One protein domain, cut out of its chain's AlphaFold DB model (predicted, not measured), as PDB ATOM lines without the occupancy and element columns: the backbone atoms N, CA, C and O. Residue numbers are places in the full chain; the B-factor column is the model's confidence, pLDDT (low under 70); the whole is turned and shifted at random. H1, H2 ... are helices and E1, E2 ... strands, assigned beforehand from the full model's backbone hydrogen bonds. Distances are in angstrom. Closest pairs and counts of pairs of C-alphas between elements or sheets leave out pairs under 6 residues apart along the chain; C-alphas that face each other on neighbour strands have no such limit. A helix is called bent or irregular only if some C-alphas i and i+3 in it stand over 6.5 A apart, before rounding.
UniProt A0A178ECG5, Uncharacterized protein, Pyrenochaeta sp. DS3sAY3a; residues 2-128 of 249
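AT A GLANCE: This is residues 2 to 128 of the 249 residues of an uncharacterized protein of Pyrenochaeta sp. DS3sAY3a (UniProt A0A178ECG5). A small three-stranded sheet has H5 lying along its strands over E2 and E1, and a cluster of four crossed helices, H1 to H4, sits at one end of the strands, with H3 in its middle. At the other end of the strands the loop between E1 and E2 reaches far out. The printed part has 127 residues, in the order H1 H2 E1 E2 H3 H4 E3 H5; the sheet, E2 E1 E3, is mixed, and the class is mixed, helices and strands. The whole is compact, with a radius of gyration of the C-alphas of 15.1 A and spans of 46 by 33 by 32 A.

IN THESE COORDINATES: H1, residues 9 to 24, begins at C-alpha 9 (165.262, 168.408, 105.485) and is 23.7 A long. H2, residues 37 to 46, is only just irregular: C-alphas 43 and 46 are 6.9 A apart. E1 is residues 48 to 53, E2 65 to 70, H3 71 to 77, H4 79 to 87 and E3 93 to 96. H5, residues 103 to 116, is 20.1 A long and ends at C-alpha 116 (166.466, 159.639, 81.949).

HOW THE PARTS SIT: H3 is the hub. It touches H1 (C-alphas of Val 16 and Leu 72 closest, 6.9 A), H2 (Leu 43 and Leu 72, 4.9 A) and H5 (Ala 73 and Leu 113, 6.3 A), and H4 only at the corner (Met 75 and Arg 82, 4.3 A). H5 is on the sheet at a height of 8.8 A. E1 and E2, a hairpin, are antiparallel, with N 51 and O 67 2.8 A apart; E1 and E3 are parallel, with N 96 and O 52 2.8 A apart. In H3, H4 and H5 every O i to N i+4 pair is within hydrogen-bond range; in H1 11 of 12 are, and in H2 2 of 6, beside 4 of 7 O i to N i+3 pairs.

THE WHOLE: The farthest C-alphas, of Asp 25 and Pro 60, are 48.4 A apart. The printed part has no cut; the links H1 to H2 and E1 to E2 are long. pLDDT is under 70 at residues 2 to 4, 27 and 56 to 62.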
ATOM      1  N   LYS A   2     183.762 161.950  96.855       39.38
ATOM      2  CA  LYS A   2     183.482 162.867  97.974       39.38
ATOM      3  C   LYS A   2     182.064 162.570  98.467       39.38
ATOM      4  O   LYS A   2     181.159 162.548  97.636       39.38
ATOM      5  N   ASN A   3     181.885 162.324  99.764       48.59
ATOM      6  CA  ASN A   3     180.550 162.271 100.358       48.59
ATOM      7  C   ASN A   3     179.919 163.648 100.144       48.59
ATOM      8  O   ASN A   3     180.465 164.645 100.611       48.59
ATOM      9  N   ALA A   4     178.857 163.706  99.343       67.50
ATOM     10  CA  ALA A   4     178.081 164.926  99.195       67.50
ATOM     11  C   ALA A   4     177.500 165.293 100.562       67.50
ATOM     12  O   ALA A   4     177.082 164.399 101.306       67.50
ATOM     13  N   ASP A   5     177.496 166.583 100.887       75.81
ATOM     14  CA  ASP A   5     176.887 167.061 102.122       75.81
ATOM     15  C   ASP A   5     175.419 166.605 102.190       75.81
ATOM     16  O   ASP A   5     174.731 166.582 101.158       75.81
ATOM     17  N   PRO A   6     174.930 166.196 103.374       81.56
ATOM     18  CA  PRO A   6     173.544 165.784 103.535       81.56
ATOM     19  C   PRO A   6     172.613 166.926 103.115       81.56
ATOM     20  O   PRO A   6     172.773 168.066 103.550       81.56
ATOM     21  N   ILE A   7     171.646 166.616 102.248       86.50
ATOM     22  CA  ILE A   7     170.620 167.576 101.831       86.50
ATOM     23  C   ILE A   7     169.755 167.888 103.052       86.50
ATOM     24  O   ILE A   7     169.249 166.972 103.700       86.50
ATOM     25  N   ASP A   8     169.592 169.174 103.342       92.81
ATOM     26  CA  ASP A   8     168.756 169.651 104.437       92.81
ATOM     27  C   ASP A   8     167.283 169.213 104.282       92.81
ATOM     28  O   ASP A   8     166.744 169.126 103.171       92.81
ATOM     29  N   ARG A   9     166.628 168.941 105.415       91.31
ATOM     30  CA  ARG A   9     165.262 168.408 105.485       91.31
ATOM     31  C   ARG A   9     164.247 169.329 104.815       91.31
ATOM     32  O   ARG A   9     163.447 168.860 104.002       91.31
ATOM     33  N   ASP A  10     164.311 170.627 105.098       94.06
ATOM     34  CA  ASP A  10     163.370 171.607 104.548       94.06
ATOM     35  C   ASP A  10     163.531 171.709 103.030       94.06
ATOM     36  O   ASP A  10     162.555 171.834 102.283       94.06
ATOM     37  N   THR A  11     164.767 171.548 102.547       93.88
ATOM     38  CA  THR A  11     165.052 171.465 101.113       93.88
ATOM     39  C   THR A  11     164.382 170.247 100.471       93.88
ATOM     40  O   THR A  11     163.787 170.384  99.402       93.88
ATOM     41  N   ILE A  12     164.437 169.063 101.092       93.00
ATOM     42  CA  ILE A  12     163.784 167.853 100.557       93.00
ATOM     43  C   ILE A  12     162.266 168.046 100.490       93.00
ATOM     44  O   ILE A  12     161.675 167.826  99.430       93.00
ATOM     45  N   ILE A  13     161.653 168.514 101.581       94.19
ATOM     46  CA  ILE A  13     160.207 168.766 101.678       94.19
ATOM     47  C   ILE A  13     159.761 169.743 100.585       94.19
ATOM     48  O   ILE A  13     158.841 169.451  99.817       94.19
ATOM     49  N   TYR A  14     160.470 170.868 100.439       95.81
ATOM     50  CA  TYR A  14     160.193 171.848  99.391       95.81
ATOM     51  C   TYR A  14     160.237 171.224  97.990       95.81
ATOM     52  O   TYR A  14     159.364 171.481  97.160       95.81
ATOM     53  N   ARG A  15     161.240 170.381  97.704       95.00
ATOM     54  CA  ARG A  15     161.399 169.740  96.388       95.00
ATOM     55  C   ARG A  15     160.307 168.715  96.094       95.00
ATOM     56  O   ARG A  15     159.866 168.654  94.944       95.00
ATOM     57  N   VAL A  16     159.876 167.949  97.094       94.69
ATOM     58  CA  VAL A  16     158.759 166.999  96.978       94.69
ATOM     59  C   VAL A  16     157.475 167.752  96.635       94.69
ATOM     60  O   VAL A  16     156.911 167.516  95.566       94.69
ATOM     61  N   HIS A  17     157.080 168.743  97.442       94.12
ATOM     62  CA  HIS A  17     155.864 169.525  97.189       94.12
ATOM     63  C   HIS A  17     155.903 170.273  95.854       94.12
ATOM     64  O   HIS A  17     154.943 170.231  95.088       94.12
ATOM     65  N   HIS A  18     157.025 170.920  95.533       93.62
ATOM     66  CA  HIS A  18     157.171 171.622  94.261       93.62
ATOM     67  C   HIS A  18     157.075 170.666  93.063       93.62
ATOM     68  O   HIS A  18     156.582 171.048  92.005       93.62
ATOM     69  N   THR A  19     157.557 169.427  93.189       93.25
ATOM     70  CA  THR A  19     157.420 168.432  92.118       93.25
ATOM     71  C   THR A  19     155.984 167.934  92.012       93.25
ATOM     72  O   THR A  19     155.488 167.838  90.897       93.25
ATOM     73  N   LEU A  20     155.299 167.709  93.136       92.25
ATOM     74  CA  LEU A  20     153.895 167.293  93.163       92.25
ATOM     75  C   LEU A  20     152.986 168.283  92.421       92.25
ATOM     76  O   LEU A  20     152.219 167.876  91.556       92.25
ATOM     77  N   LEU A  21     153.142 169.586  92.680       91.12
ATOM     78  CA  LEU A  21     152.389 170.628  91.970       91.12
ATOM     79  C   LEU A  21     152.606 170.559  90.451       91.12
ATOM     80  O   LEU A  21     151.663 170.658  89.679       91.12
ATOM     81  N   ARG A  22     153.848 170.315  90.018       87.94
ATOM     82  CA  ARG A  22     154.181 170.231  88.589       87.94
ATOM     83  C   ARG A  22     153.617 169.002  87.899       87.94
ATOM     84  O   ARG A  22     153.409 169.078  86.696       87.94
ATOM     85  N   ILE A  23     153.460 167.884  88.607       87.56
ATOM     86  CA  ILE A  23     152.894 166.661  88.024       87.56
ATOM     87  C   ILE A  23     151.477 166.960  87.527       87.56
ATOM     88  O   ILE A  23     151.191 166.707  86.364       87.56
ATOM     89  N   HIS A  24     150.656 167.607  88.359       82.00
ATOM     90  CA  HIS A  24     149.275 167.971  88.025       82.00
ATOM     91  C   HIS A  24     149.151 169.009  86.900       82.00
ATOM     92  O   HIS A  24     148.145 169.043  86.197       82.00
ATOM     93  N   ASP A  25     150.169 169.850  86.709       81.06
ATOM     94  CA  ASP A  25     150.179 170.862  85.649       81.06
ATOM     95  C   ASP A  25     150.572 170.295  84.268       81.06
ATOM     96  O   ASP A  25     150.479 170.995  83.256       81.06
ATOM     97  N   LEU A  26     151.065 169.052  84.196       78.31
ATOM     98  CA  LEU A  26     151.535 168.436  82.955       78.31
ATOM     99  C   LEU A  26     150.478 167.486  82.388       78.31
ATOM    100  O   LEU A  26     150.011 166.582  83.061       78.31
ATOM    101  N   SER A  27     150.183 167.605  81.091       66.88
ATOM    102  CA  SER A  27     149.200 166.762  80.382       66.88
ATOM    103  C   SER A  27     149.532 165.262  80.343       66.88
ATOM    104  O   SER A  27     148.734 164.459  79.870       66.88
ATOM    105  N   SER A  28     150.739 164.887  80.758       71.31
ATOM    106  CA  SER A  28     151.286 163.531  80.746       71.31
ATOM    107  C   SER A  28     151.959 163.258  82.091       71.31
ATOM    108  O   SER A  28     153.161 162.985  82.140       71.31
ATOM    109  N   GLU A  29     151.174 163.458  83.151       80.00
ATOM    110  CA  GLU A  29     151.545 163.547  84.571       80.00
ATOM    111  C   GLU A  29     152.751 162.659  84.938       80.00
ATOM    112  O   GLU A  29     153.787 163.165  85.383       80.00
ATOM    113  N   ASP A  30     152.676 161.366  84.605       87.25
ATOM    114  CA  ASP A  30     153.612 160.344  85.099       87.25
ATOM    115  C   ASP A  30     154.616 159.847  84.035       87.25
ATOM    116  O   ASP A  30     155.519 159.050  84.320       87.25
ATOM    117  N   ASP A  31     154.497 160.319  82.787       92.00
ATOM    118  CA  ASP A  31     155.383 159.920  81.691       92.00
ATOM    119  C   ASP A  31     156.586 160.862  81.563       92.00
ATOM    120  O   ASP A  31     156.577 161.854  80.826       92.00
ATOM    121  N   LEU A  32     157.684 160.496  82.229       93.06
ATOM    122  CA  LEU A  32     158.937 161.253  82.210       93.06
ATOM    123  C   LEU A  32     159.522 161.452  80.806       93.06
ATOM    124  O   LEU A  32     160.324 162.365  80.611       93.06
ATOM    125  N   ARG A  33     159.132 160.651  79.807       92.19
ATOM    126  CA  ARG A  33     159.601 160.810  78.420       92.19
ATOM    127  C   ARG A  33     159.063 162.083  77.774       92.19
ATOM    128  O   ARG A  33     159.716 162.633  76.893       92.19
ATOM    129  N   GLN A  34     157.916 162.566  78.241       91.44
ATOM    130  CA  GLN A  34     157.296 163.806  77.772       91.44
ATOM    131  C   GLN A  34     157.845 165.046  78.492       91.44
ATOM    132  O   GLN A  34     157.598 166.180  78.083       91.44
ATOM    133  N   TRP A  35     158.620 164.861  79.564       91.56
ATOM    134  CA  TRP A  35     159.172 165.965  80.340       91.56
ATOM    135  C   TRP A  35     160.387 166.583  79.638       91.56
ATOM    136  O   TRP A  35     161.291 165.892  79.146       91.56
ATOM    137  N   SER A  36     160.478 167.916  79.669       91.75
ATOM    138  CA  SER A  36     161.635 168.624  79.113       91.75
ATOM    139  C   SER A  36     162.938 168.190  79.804       91.75
ATOM    140  O   SER A  36     162.938 167.871  81.001       91.75
ATOM    141  N   PRO A  37     164.097 168.263  79.122       92.69
ATOM    142  CA  PRO A  37     165.380 167.927  79.738       92.69
ATOM    143  C   PRO A  37     165.658 168.708  81.032       92.69
ATOM    144  O   PRO A  37     166.297 168.201  81.947       92.69
ATOM    145  N   LYS A  38     165.194 169.961  81.152       91.75
ATOM    146  CA  LYS A  38     165.345 170.753  82.388       91.75
ATOM    147  C   LYS A  38     164.504 170.183  83.537       91.75
ATOM    148  O   LYS A  38     164.992 170.135  84.664       91.75
ATOM    149  N   GLN A  39     163.269 169.761  83.266       92.81
ATOM    150  CA  GLN A  39     162.393 169.155  84.273       92.81
ATOM    151  C   GLN A  39     162.945 167.809  84.745       92.81
ATOM    152  O   GLN A  39     163.110 167.629  85.950       92.81
ATOM    153  N   ARG A  40     163.341 166.923  83.824       94.25
ATOM    154  CA  ARG A  40     163.937 165.620  84.167       94.25
ATOM    155  C   ARG A  40     165.175 165.753  85.053       94.25
ATOM    156  O   ARG A  40     165.269 165.128  86.101       94.25
ATOM    157  N   ARG A  41     166.083 166.669  84.703       93.06
ATOM    158  CA  ARG A  41     167.274 166.971  85.516       93.06
ATOM    159  C   ARG A  41     166.941 167.420  86.939       93.06
ATOM    160  O   ARG A  41     167.667 167.092  87.873       93.06
ATOM    161  N   SER A  42     165.849 168.168  87.120       94.12
ATOM    162  CA  SER A  42     165.446 168.651  88.446       94.12
ATOM    163  C   SER A  42     164.994 167.536  89.397       94.12
ATOM    164  O   SER A  42     165.025 167.736  90.608       94.12
ATOM    165  N   LEU A  43     164.675 166.342  88.882       95.44
ATOM    166  CA  LEU A  43     164.247 165.194  89.689       95.44
ATOM    167  C   LEU A  43     165.372 164.597  90.553       95.44
ATOM    168  O   LEU A  43     165.111 163.874  91.511       95.44
ATOM    169  N   ARG A  44     166.634 164.940  90.276       94.69
ATOM    170  CA  ARG A  44     167.790 164.517  91.086       94.69
ATOM    171  C   ARG A  44     167.996 165.368  92.341       94.69
ATOM    172  O   ARG A  44     168.802 165.014  93.195       94.69
ATOM    173  N   LEU A  45     167.300 166.502  92.456       93.56
ATOM    174  CA  LEU A  45     167.589 167.519  93.473       93.56
ATOM    175  C   LEU A  45     167.165 167.132  94.898       93.56
ATOM    176  O   LEU A  45     167.632 167.771  95.832       93.56
ATOM    177  N   ALA A  46     166.318 166.111  95.079       93.56
ATOM    178  CA  ALA A  46     165.956 165.589  96.406       93.56
ATOM    179  C   ALA A  46     166.768 164.342  96.812       93.56
ATOM    180  O   ALA A  46     166.386 163.621  97.733       93.56
ATOM    181  N   GLY A  47     167.868 164.059  96.108       94.56
ATOM    182  CA  GLY A  47     168.683 162.874  96.343       94.56
ATOM    183  C   GLY A  47     168.061 161.599  95.773       94.56
ATOM    184  O   GLY A  47     167.347 161.621  94.767       94.56
ATOM    185  N   HIS A  48     168.376 160.473  96.408       97.19
ATOM    186  CA  HIS A  48     167.985 159.143  95.955       97.19
ATOM    187  C   HIS A  48     167.225 158.398  97.051       97.19
ATOM    188  O   HIS A  48     167.320 158.741  98.230       97.19
ATOM    189  N   VAL A  49     166.481 157.383  96.635       97.88
ATOM    190  CA  VAL A  49     165.870 156.371  97.494       97.88
ATOM    191  C   VAL A  49     166.337 154.999  97.010       97.88
ATOM    192  O   VAL A  49     166.631 154.826  95.824       97.88
ATOM    193  N   THR A  50     166.454 154.044  97.920       98.31
ATOM    194  CA  THR A  50     166.811 152.659  97.619       98.31
ATOM    195  C   THR A  50     165.549 151.807  97.628       98.31
ATOM    196  O   THR A  50     164.836 151.778  98.626       98.31
ATOM    197  N   LEU A  51     165.268 151.115  96.528       98.12
ATOM    198  CA  LEU A  51     164.233 150.087  96.470       98.12
ATOM    199  C   LEU A  51     164.848 148.750  96.872       98.12
ATOM    200  O   LEU A  51     165.867 148.342  96.308       98.12
ATOM    201  N   VAL A  52     164.238 148.095  97.851       96.88
ATOM    202  CA  VAL A  52     164.718 146.861  98.470       96.88
ATOM    203  C   VAL A  52     163.786 145.725  98.049       96.88
ATOM    204  O   VAL A  52     162.601 145.763  98.360       96.88
ATOM    205  N   VAL A  53     164.299 144.742  97.306       94.62
ATOM    206  CA  VAL A  53     163.523 143.641  96.711       94.62
ATOM    207  C   VAL A  53     163.919 142.321  97.361       94.62
ATOM    208  O   VAL A  53     165.100 141.962  97.368       94.62
ATOM    209  N   ALA A  54     162.938 141.585  97.881       89.12
ATOM    210  CA  ALA A  54     163.153 140.239  98.398       89.12
ATOM    211  C   ALA A  54     163.287 139.231  97.241       89.12
ATOM    212  O   ALA A  54     162.491 139.240  96.305       89.12
ATOM    213  N   THR A  55     164.277 138.337  97.293       82.38
ATOM    214  CA  THR A  55     164.408 137.240  96.321       82.38
ATOM    215  C   THR A  55     163.603 136.027  96.779       82.38
ATOM    216  O   THR A  55     163.898 135.462  97.830       82.38
ATOM    217  N   SER A  56     162.629 135.580  95.984       67.75
ATOM    218  CA  SER A  56     161.766 134.438  96.323       67.75
ATOM    219  C   SER A  56     162.373 133.052  96.028       67.75
ATOM    220  O   SER A  56     161.804 132.045  96.442       67.75
ATOM    221  N   ASN A  57     163.548 132.961  95.386       56.84
ATOM    222  CA  ASN A  57     164.086 131.691  94.874       56.84
ATOM    223  C   ASN A  57     165.395 131.209  95.547       56.84
ATOM    224  O   ASN A  57     166.499 131.621  95.199       56.84
ATOM    225  N   SER A  58     165.217 130.268  96.485       48.69
ATOM    226  CA  SER A  58     165.864 128.937  96.589       48.69
ATOM    227  C   SER A  58     167.394 128.755  96.593       48.69
ATOM    228  O   SER A  58     167.847 127.609  96.661       48.69
ATOM    229  N   TYR A  59     168.208 129.811  96.628       48.75
ATOM    230  CA  TYR A  59     169.628 129.701  96.998       48.75
ATOM    231  C   TYR A  59     169.862 130.204  98.433       48.75
ATOM    232  O   TYR A  59     169.257 131.195  98.826       48.75
ATOM    233  N   PRO A  60     170.744 129.565  99.231       47.19
ATOM    234  CA  PRO A  60     170.896 129.809 100.675       47.19
ATOM    235  C   PRO A  60     171.558 131.151 101.037       47.19
ATOM    236  O   PRO A  60     172.005 131.347 102.163       47.19
ATOM    237  N   THR A  61     171.645 132.079 100.091       50.91
ATOM    238  CA  THR A  61     171.878 133.486 100.394       50.91
ATOM    239  C   THR A  61     170.523 134.169 100.338       50.91
ATOM    240  O   THR A  61     170.061 134.461  99.239       50.91
ATOM    241  N   ASP A  62     169.910 134.380 101.508       54.78
ATOM    242  CA  ASP A  62     168.758 135.261 101.760       54.78
ATOM    243  C   ASP A  62     169.046 136.669 101.204       54.78
ATOM    244  O   ASP A  62     169.473 137.591 101.903       54.78
ATOM    245  N   GLY A  63     168.952 136.794  99.885       71.75
ATOM    246  CA  GLY A  63     169.629 137.822  99.116       71.75
ATOM    247  C   GLY A  63     168.691 138.968  98.830       71.75
ATOM    248  O   GLY A  63     168.184 139.097  97.725       71.75
ATOM    249  N   VAL A  64     168.474 139.833  99.810       85.88
ATOM    250  CA  VAL A  64     167.824 141.113  99.538       85.88
ATOM    251  C   VAL A  64     168.658 141.883  98.505       85.88
ATOM    252  O   VAL A  64     169.854 142.112  98.703       85.88
ATOM    253  N   MET A  65     168.037 142.284  97.394       93.06
ATOM    254  CA  MET A  65     168.673 143.134  96.387       93.06
ATOM    255  C   MET A  65     168.235 144.583  96.572       93.06
ATOM    256  O   MET A  65     167.060 144.863  96.788       93.06
ATOM    257  N   ALA A  66     169.181 145.515  96.468       95.69
ATOM    258  CA  ALA A  66     168.947 146.935  96.688       95.69
ATOM    259  C   ALA A  66     169.312 147.748  95.439       95.69
ATOM    260  O   ALA A  66     170.414 147.617  94.902       95.69
ATOM    261  N   PHE A  67     168.402 148.617  94.997       97.62
ATOM    262  CA  PHE A  67     168.573 149.446  93.804       97.62
ATOM    263  C   PHE A  67     168.325 150.917  94.118       97.62
ATOM    264  O   PHE A  67     167.249 151.296  94.567       97.62
ATOM    265  N   THR A  68     169.306 151.773  93.851       97.88
ATOM    266  CA  THR A  68     169.186 153.218  94.077       97.88
ATOM    267  C   THR A  68     168.573 153.918  92.863       97.88
ATOM    268  O   THR A  68     168.977 153.670  91.728       97.88
ATOM    269  N   VAL A  69     167.634 154.836  93.098       97.94
ATOM    270  CA  VAL A  69     166.933 155.608  92.059       97.94
ATOM    271  C   VAL A  69     166.711 157.059  92.520       97.94
ATOM    272  O   VAL A  69     166.554 157.295  93.722       97.94
ATOM    273  N   PRO A  70     166.716 158.074  91.628       97.94
ATOM    274  CA  PRO A  70     166.386 159.443  92.016       97.94
ATOM    275  C   PRO A  70     164.996 159.512  92.649       97.94
ATOM    276  O   PRO A  70     164.007 159.110  92.033       97.94
ATOM    277  N   LYS A  71     164.924 160.056  93.867       97.75
ATOM    278  CA  LYS A  71     163.714 160.030  94.702       97.75
ATOM    279  C   LYS A  71     162.504 160.614  93.976       97.75
ATOM    280  O   LYS A  71     161.454 159.990  93.913       97.75
ATOM    281  N   LEU A  72     162.666 161.789  93.367       97.44
ATOM    282  CA  LEU A  72     161.559 162.448  92.672       97.44
ATOM    283  C   LEU A  72     161.196 161.749  91.357       97.44
ATOM    284  O   LEU A  72     160.072 161.893  90.902       97.44
ATOM    285  N   ALA A  73     162.115 161.004  90.735       97.31
ATOM    286  CA  ALA A  73     161.814 160.294  89.493       97.31
ATOM    287  C   ALA A  73     160.883 159.106  89.745       97.31
ATOM    288  O   ALA A  73     159.879 158.972  89.050       97.31
ATOM    289  N   ILE A  74     161.173 158.292  90.766       97.75
ATOM    290  CA  ILE A  74     160.283 157.189  91.146       97.75
ATOM    291  C   ILE A  74     158.962 157.706  91.734       97.75
ATOM    292  O   ILE A  74     157.910 157.155  91.436       97.75
ATOM    293  N   MET A  75     158.992 158.825  92.466       96.94
ATOM    294  CA  MET A  75     157.793 159.521  92.952       96.94
ATOM    295  C   MET A  75     156.861 159.969  91.813       96.94
ATOM    296  O   MET A  75     155.641 159.906  91.934       96.94
ATOM    297  N   VAL A  76     157.420 160.456  90.700       96.50
ATOM    298  CA  VAL A  76     156.622 160.813  89.520       96.50
ATOM    299  C   VAL A  76     156.085 159.553  88.851       96.50
ATOM    300  O   VAL A  76     154.902 159.493  88.550       96.50
ATOM    301  N   ALA A  77     156.929 158.546  88.639       96.38
ATOM    302  CA  ALA A  77     156.562 157.400  87.818       96.38
ATOM    303  C   ALA A  77     155.628 156.383  88.504       96.38
ATOM    304  O   ALA A  77     154.980 155.624  87.793       96.38
ATOM    305  N   SER A  78     155.578 156.346  89.841       97.25
ATOM    306  CA  SER A  78     154.825 155.357  90.625       97.25
ATOM    307  C   SER A  78     153.922 156.047  91.665       97.25
ATOM    308  O   SER A  78     154.436 156.479  92.705       97.25
ATOM    309  N   PRO A  79     152.592 156.097  91.466       95.38
ATOM    310  CA  PRO A  79     151.657 156.721  92.406       95.38
ATOM    311  C   PRO A  79     151.715 156.188  93.856       95.38
ATOM    312  O   PRO A  79     151.772 157.012  94.764       95.38
ATOM    313  N   PRO A  80     151.829 154.876  94.142       96.44
ATOM    314  CA  PRO A  80     151.927 154.417  95.536       96.44
ATOM    315  C   PRO A  80     153.205 154.900  96.240       96.44
ATOM    316  O   PRO A  80     153.187 155.354  97.382       96.44
ATOM    317  N   ILE A  81     154.339 154.879  95.532       97.31
ATOM    318  CA  ILE A  81     155.602 155.449  96.030       97.31
ATOM    319  C   ILE A  81     155.495 156.973  96.198       97.31
ATOM    320  O   ILE A  81     156.119 157.534  97.100       97.31
ATOM    321  N   ARG A  82     154.700 157.657  95.363       96.81
ATOM    322  CA  ARG A  82     154.410 159.087  95.522       96.81
ATOM    323  C   ARG A  82     153.772 159.376  96.867       96.81
ATOM    324  O   ARG A  82     154.275 160.242  97.573       96.81
ATOM    325  N   GLU A  83     152.704 158.661  97.199       96.75
ATOM    326  CA  GLU A  83     151.987 158.809  98.467       96.75
ATOM    327  C   GLU A  83     152.944 158.610  99.645       96.75
ATOM    328  O   GLU A  83     153.078 159.494 100.490       96.75
ATOM    329  N   LEU A  84     153.739 157.539  99.607       97.50
ATOM    330  CA  LEU A  84     154.728 157.230 100.640       97.50
ATOM    331  C   LEU A  84     155.786 158.335 100.812       97.50
ATOM    332  O   LEU A  84     156.120 158.713 101.935       97.50
ATOM    333  N   ILE A  85     156.321 158.882  99.714       97.50
ATOM    334  CA  ILE A  85     157.303 159.979  99.765       97.50
ATOM    335  C   ILE A  85     156.655 161.294 100.220       97.50
ATOM    336  O   ILE A  85     157.319 162.100 100.865       97.50
ATOM    337  N   VAL A  86     155.387 161.546  99.895       96.25
ATOM    338  CA  VAL A  86     154.670 162.742 100.362       96.25
ATOM    339  C   VAL A  86     154.419 162.667 101.868       96.25
ATOM    340  O   VAL A  86     154.639 163.657 102.563       96.25
ATOM    341  N   GLU A  87     154.016 161.503 102.377       97.56
ATOM    342  CA  GLU A  87     153.812 161.261 103.809       97.56
ATOM    343  C   GLU A  87     155.127 161.284 104.597       97.56
ATOM    344  O   GLU A  87     155.189 161.836 105.697       97.56
ATOM    345  N   ASN A  88     156.199 160.727 104.024       97.62
ATOM    346  CA  ASN A  88     157.531 160.717 104.619       97.62
ATOM    347  C   ASN A  88     158.615 161.161 103.613       97.62
ATOM    348  O   ASN A  88     159.338 160.324 103.059       97.62
ATOM    349  N   PRO A  89     158.818 162.481 103.423       96.44
ATOM    350  CA  PRO A  89     159.799 163.014 102.471       96.44
ATOM    351  C   PRO A  89     161.236 162.564 102.732       96.44
ATOM    352  O   PRO A  89     162.061 162.535 101.814       96.44
ATOM    353  N   GLU A  90     161.560 162.183 103.967       95.12
ATOM    354  CA  GLU A  90     162.900 161.764 104.378       95.12
ATOM    355  C   GLU A  90     163.187 160.285 104.114       95.12
ATOM    356  O   GLU A  90     164.337 159.874 104.273       95.12
ATOM    357  N   VAL A  91     162.201 159.511 103.643       97.00
ATOM    358  CA  VAL A  91     162.367 158.085 103.344       97.00
ATOM    359  C   VAL A  91     163.604 157.836 102.478       97.00
ATOM    360  O   VAL A  91     163.836 158.514 101.471       97.00
ATOM    361  N   ARG A  92     164.448 156.893 102.900       96.62
ATOM    362  CA  ARG A  92     165.688 156.529 102.194       96.62
ATOM    363  C   ARG A  92     165.620 155.150 101.572       96.62
ATOM    364  O   ARG A  92     166.314 154.910 100.591       96.62
ATOM    365  N   GLU A  93     164.771 154.290 102.112       97.88
ATOM    366  CA  GLU A  93     164.620 152.904 101.702       97.88
ATOM    367  C   GLU A  93     163.130 152.585 101.621       97.88
ATOM    368  O   GLU A  93     162.358 153.014 102.478       97.88
ATOM    369  N   ILE A  94     162.730 151.896 100.556       97.75
ATOM    370  CA  ILE A  94     161.361 151.440 100.325       97.75
ATOM    371  C   ILE A  94     161.437 149.942 100.063       97.75
ATOM    372  O   ILE A  94     162.059 149.508  99.090       97.75
ATOM    373  N   GLU A  95     160.813 149.166 100.938       96.81
ATOM    374  CA  GLU A  95     160.736 147.716 100.812       96.81
ATOM    375  C   GLU A  95     159.601 147.322  99.867       96.81
ATOM    376  O   GLU A  95     158.442 147.688 100.055       96.81
ATOM    377  N   LEU A  96     159.949 146.557  98.837       95.56
ATOM    378  CA  LEU A  96     159.011 145.938  97.916       95.56
ATOM    379  C   LEU A  96     158.701 144.536  98.447       95.56
ATOM    380  O   LEU A  96     159.374 143.563  98.117       95.56
ATOM    381  N   ALA A  97     157.706 144.471  99.335       88.00
ATOM    382  CA  ALA A  97     157.351 143.261 100.081       88.00
ATOM    383  C   ALA A  97     156.712 142.153  99.222       88.00
ATOM    384  O   ALA A  97     156.614 141.009  99.665       88.00
ATOM    385  N   ASP A  98     156.264 142.476  98.008       87.38
ATOM    386  CA  ASP A  98     155.679 141.501  97.092       87.38
ATOM    387  C   ASP A  98     156.769 140.584  96.508       87.38
ATOM    388  O   ASP A  98     157.652 141.021  95.768       87.38
ATOM    389  N   GLY A  99     156.691 139.288  96.816       87.75
ATOM    390  CA  GLY A  99     157.619 138.271  96.306       87.75
ATOM    391  C   GLY A  99     157.528 138.020  94.794       87.75
ATOM    392  O   GLY A  99     158.308 137.223  94.265       87.75
ATOM    393  N   SER A 100     156.593 138.681  94.108       91.44
ATOM    394  CA  SER A 100     156.386 138.620  92.658       91.44
ATOM    395  C   SER A 100     157.302 139.571  91.878       91.44
ATOM    396  O   SER A 100     157.360 139.503  90.646       91.44
ATOM    397  N   PHE A 101     158.026 140.464  92.563       92.81
ATOM    398  CA  PHE A 101     159.028 141.311  91.925       92.81
ATOM    399  C   PHE A 101     160.235 140.493  91.465       92.81
ATOM    400  O   PHE A 101     160.959 139.918  92.272       92.81
ATOM    401  N   GLU A 102     160.518 140.535  90.163       93.94
ATOM    402  CA  GLU A 102     161.786 140.051  89.621       93.94
ATOM    403  C   GLU A 102     162.878 141.112  89.875       93.94
ATOM    404  O   GLU A 102     162.825 142.196  89.275       93.94
ATOM    405  N   PRO A 103     163.893 140.853  90.724       94.06
ATOM    406  CA  PRO A 103     164.850 141.882  91.135       94.06
ATOM    407  C   PRO A 103     165.600 142.506  89.961       94.06
ATOM    408  O   PRO A 103     165.819 143.717  89.919       94.06
ATOM    409  N   ARG A 104     165.960 141.696  88.957       94.56
ATOM    410  CA  ARG A 104     166.655 142.190  87.764       94.56
ATOM    411  C   ARG A 104     165.808 143.197  86.985       94.56
ATOM    412  O   ARG A 104     166.349 144.194  86.507       94.56
ATOM    413  N   ALA A 105     164.502 142.963  86.876       96.44
ATOM    414  CA  ALA A 105     163.580 143.867  86.199       96.44
ATOM    415  C   ALA A 105     163.465 145.209  86.939       96.44
ATOM    416  O   ALA A 105     163.602 146.264  86.315       96.44
ATOM    417  N   VAL A 106     163.323 145.177  88.271       97.19
ATOM    418  CA  VAL A 106     163.326 146.387  89.116       97.19
ATOM    419  C   VAL A 106     164.631 147.165  88.942       97.19
ATOM    420  O   VAL A 106     164.610 148.376  88.720       97.19
ATOM    421  N   GLY A 107     165.774 146.476  88.958       97.12
ATOM    422  CA  GLY A 107     167.079 147.096  88.739       97.12
ATOM    423  C   GLY A 107     167.194 147.810  87.391       97.12
ATOM    424  O   GLY A 107     167.717 148.924  87.328       97.12
ATOM    425  N   ILE A 108     166.660 147.214  86.319       97.19
ATOM    426  CA  ILE A 108     166.647 147.828  84.985       97.19
ATOM    427  C   ILE A 108     165.754 149.080  84.955       97.19
ATOM    428  O   ILE A 108     166.165 150.100  84.393       97.19
ATOM    429  N   LEU A 109     164.583 149.050  85.600       97.69
ATOM    430  CA  LEU A 109     163.709 150.224  85.721       97.69
ATOM    431  C   LEU A 109     164.377 151.352  86.524       97.69
ATOM    432  O   LEU A 109     164.400 152.495  86.066       97.69
ATOM    433  N   CYS A 110     164.996 151.041  87.667       97.94
ATOM    434  CA  CYS A 110     165.752 152.006  88.478       97.94
ATOM    435  C   CYS A 110     166.918 152.626  87.701       97.94
ATOM    436  O   CYS A 110     167.132 153.844  87.741       97.94
ATOM    437  N   TYR A 111     167.661 151.802  86.958       96.69
ATOM    438  CA  TYR A 111     168.738 152.268  86.093       96.69
ATOM    439  C   TYR A 111     168.211 153.228  85.023       96.69
ATOM    440  O   TYR A 111     168.756 154.321  84.849       96.69
ATOM    441  N   TRP A 112     167.121 152.870  84.345       96.50
ATOM    442  CA  TRP A 112     166.525 153.723  83.324       96.50
ATOM    443  C   TRP A 112     165.996 155.044  83.902       96.50
ATOM    444  O   TRP A 112     166.290 156.103  83.343       96.50
ATOM    445  N   LEU A 113     165.310 155.016  85.052       96.75
ATOM    446  CA  LEU A 113     164.845 156.216  85.765       96.75
ATOM    447  C   LEU A 113     166.008 157.133  86.174       96.75
ATOM    448  O   LEU A 113     165.893 158.361  86.156       96.75
ATOM    449  N   THR A 114     167.158 156.547  86.497       96.69
ATOM    450  CA  THR A 114     168.389 157.300  86.748       96.69
ATOM    451  C   THR A 114     168.919 157.933  85.461       96.69
ATOM    452  O   THR A 114     169.208 159.131  85.433       96.69
ATOM    453  N   ALA A 115     169.001 157.154  84.381       95.12
ATOM    454  CA  ALA A 115     169.533 157.587  83.092       95.12
ATOM    455  C   ALA A 115     168.690 158.695  82.442       95.12
ATOM    456  O   ALA A 115     169.241 159.662  81.913       95.12
ATOM    457  N   ILE A 116     167.356 158.615  82.518       94.62
ATOM    458  CA  ILE A 116     166.466 159.639  81.949       94.62
ATOM    459  C   ILE A 116     166.626 161.002  82.635       94.62
ATOM    460  O   ILE A 116     166.365 162.035  82.009       94.62
ATOM    461  N   CYS A 117     167.106 161.018  83.880       95.00
ATOM    462  CA  CYS A 117     167.381 162.226  84.649       95.00
ATOM    463  C   CYS A 117     168.803 162.784  84.448       95.00
ATOM    464  O   CYS A 117     169.146 163.797  85.068       95.00
ATOM    465  N   ASP A 118     169.656 162.141  83.643       91.62
ATOM    466  CA  ASP A 118     171.060 162.530  83.543       91.62
ATOM    467  C   ASP A 118     171.278 163.889  82.850       91.62
ATOM    468  O   ASP A 118     170.570 164.275  81.919       91.62
ATOM    469  N   TRP A 119     172.288 164.634  83.313       70.06
ATOM    470  CA  TRP A 119     172.579 166.000  82.867       70.06
ATOM    471  C   TRP A 119     173.024 166.086  81.410       70.06
ATOM    472  O   TRP A 119     172.779 167.108  80.765       70.06
ATOM    473  N   ASN A 120     173.645 165.017  80.913       79.31
ATOM    474  CA  ASN A 120     174.207 164.941  79.569       79.31
ATOM    475  C   ASN A 120     173.217 164.380  78.537       79.31
ATOM    476  O   ASN A 120     173.478 164.442  77.335       79.31
ATOM    477  N   ALA A 121     172.071 163.857  78.981       72.06
ATOM    478  CA  ALA A 121     171.064 163.281  78.104       72.06
ATOM    479  C   ALA A 121     170.270 164.390  77.391       72.06
ATOM    480  O   ALA A 121     169.251 164.878  77.883       72.06
ATOM    481  N   GLN A 122     170.739 164.807  76.209       74.56
ATOM    482  CA  GLN A 122     169.968 165.704  75.337       74.56
ATOM    483  C   GLN A 122     168.726 165.000  74.771       74.56
ATOM    484  O   GLN A 122     167.660 165.606  74.675       74.56
ATOM    485  N   ALA A 123     168.849 163.707  74.461       84.31
ATOM    486  CA  ALA A 123     167.746 162.857  74.036       84.31
ATOM    487  C   ALA A 123     167.091 162.145  75.232       84.31
ATOM    488  O   ALA A 123     167.714 161.910  76.268       84.31
ATOM    489  N   VAL A 124     165.812 161.800  75.091       87.19
ATOM    490  CA  VAL A 124     165.145 160.866  76.006       87.19
ATOM    491  C   VAL A 124     165.722 159.473  75.729       87.19
ATOM    492  O   VAL A 124     165.660 159.035  74.576       87.19
ATOM    493  N   PRO A 125     166.317 158.781  76.718       89.19
ATOM    494  CA  PRO A 125     166.774 157.416  76.502       89.19
ATOM    495  C   PRO A 125     165.575 156.537  76.150       89.19
ATOM    496  O   PRO A 125     164.501 156.669  76.745       89.19
ATOM    497  N   ARG A 126     165.759 155.628  75.188       89.12
ATOM    498  CA  ARG A 126     164.733 154.631  74.868       89.12
ATOM    499  C   ARG A 126     164.407 153.821  76.119       89.12
ATOM    500  O   ARG A 126     165.280 153.607  76.963       89.12
ATOM    501  N   LEU A 127     163.149 153.410  76.239       88.81
ATOM    502  CA  LEU A 127     162.759 152.454  77.266       88.81
ATOM    503  C   LEU A 127     163.584 151.170  77.058       88.81
ATOM    504  O   LEU A 127     163.808 150.800  75.902       88.81
ATOM    505  N   PRO A 128     164.109 150.538  78.120       90.06
ATOM    506  CA  PRO A 128     164.896 149.330  77.967       90.06
ATOM    507  C   PRO A 128     163.977 148.226  77.452       90.06
ATOM    508  O   PRO A 128     163.084 147.793  78.170       90.06
TER     509      PRO A 128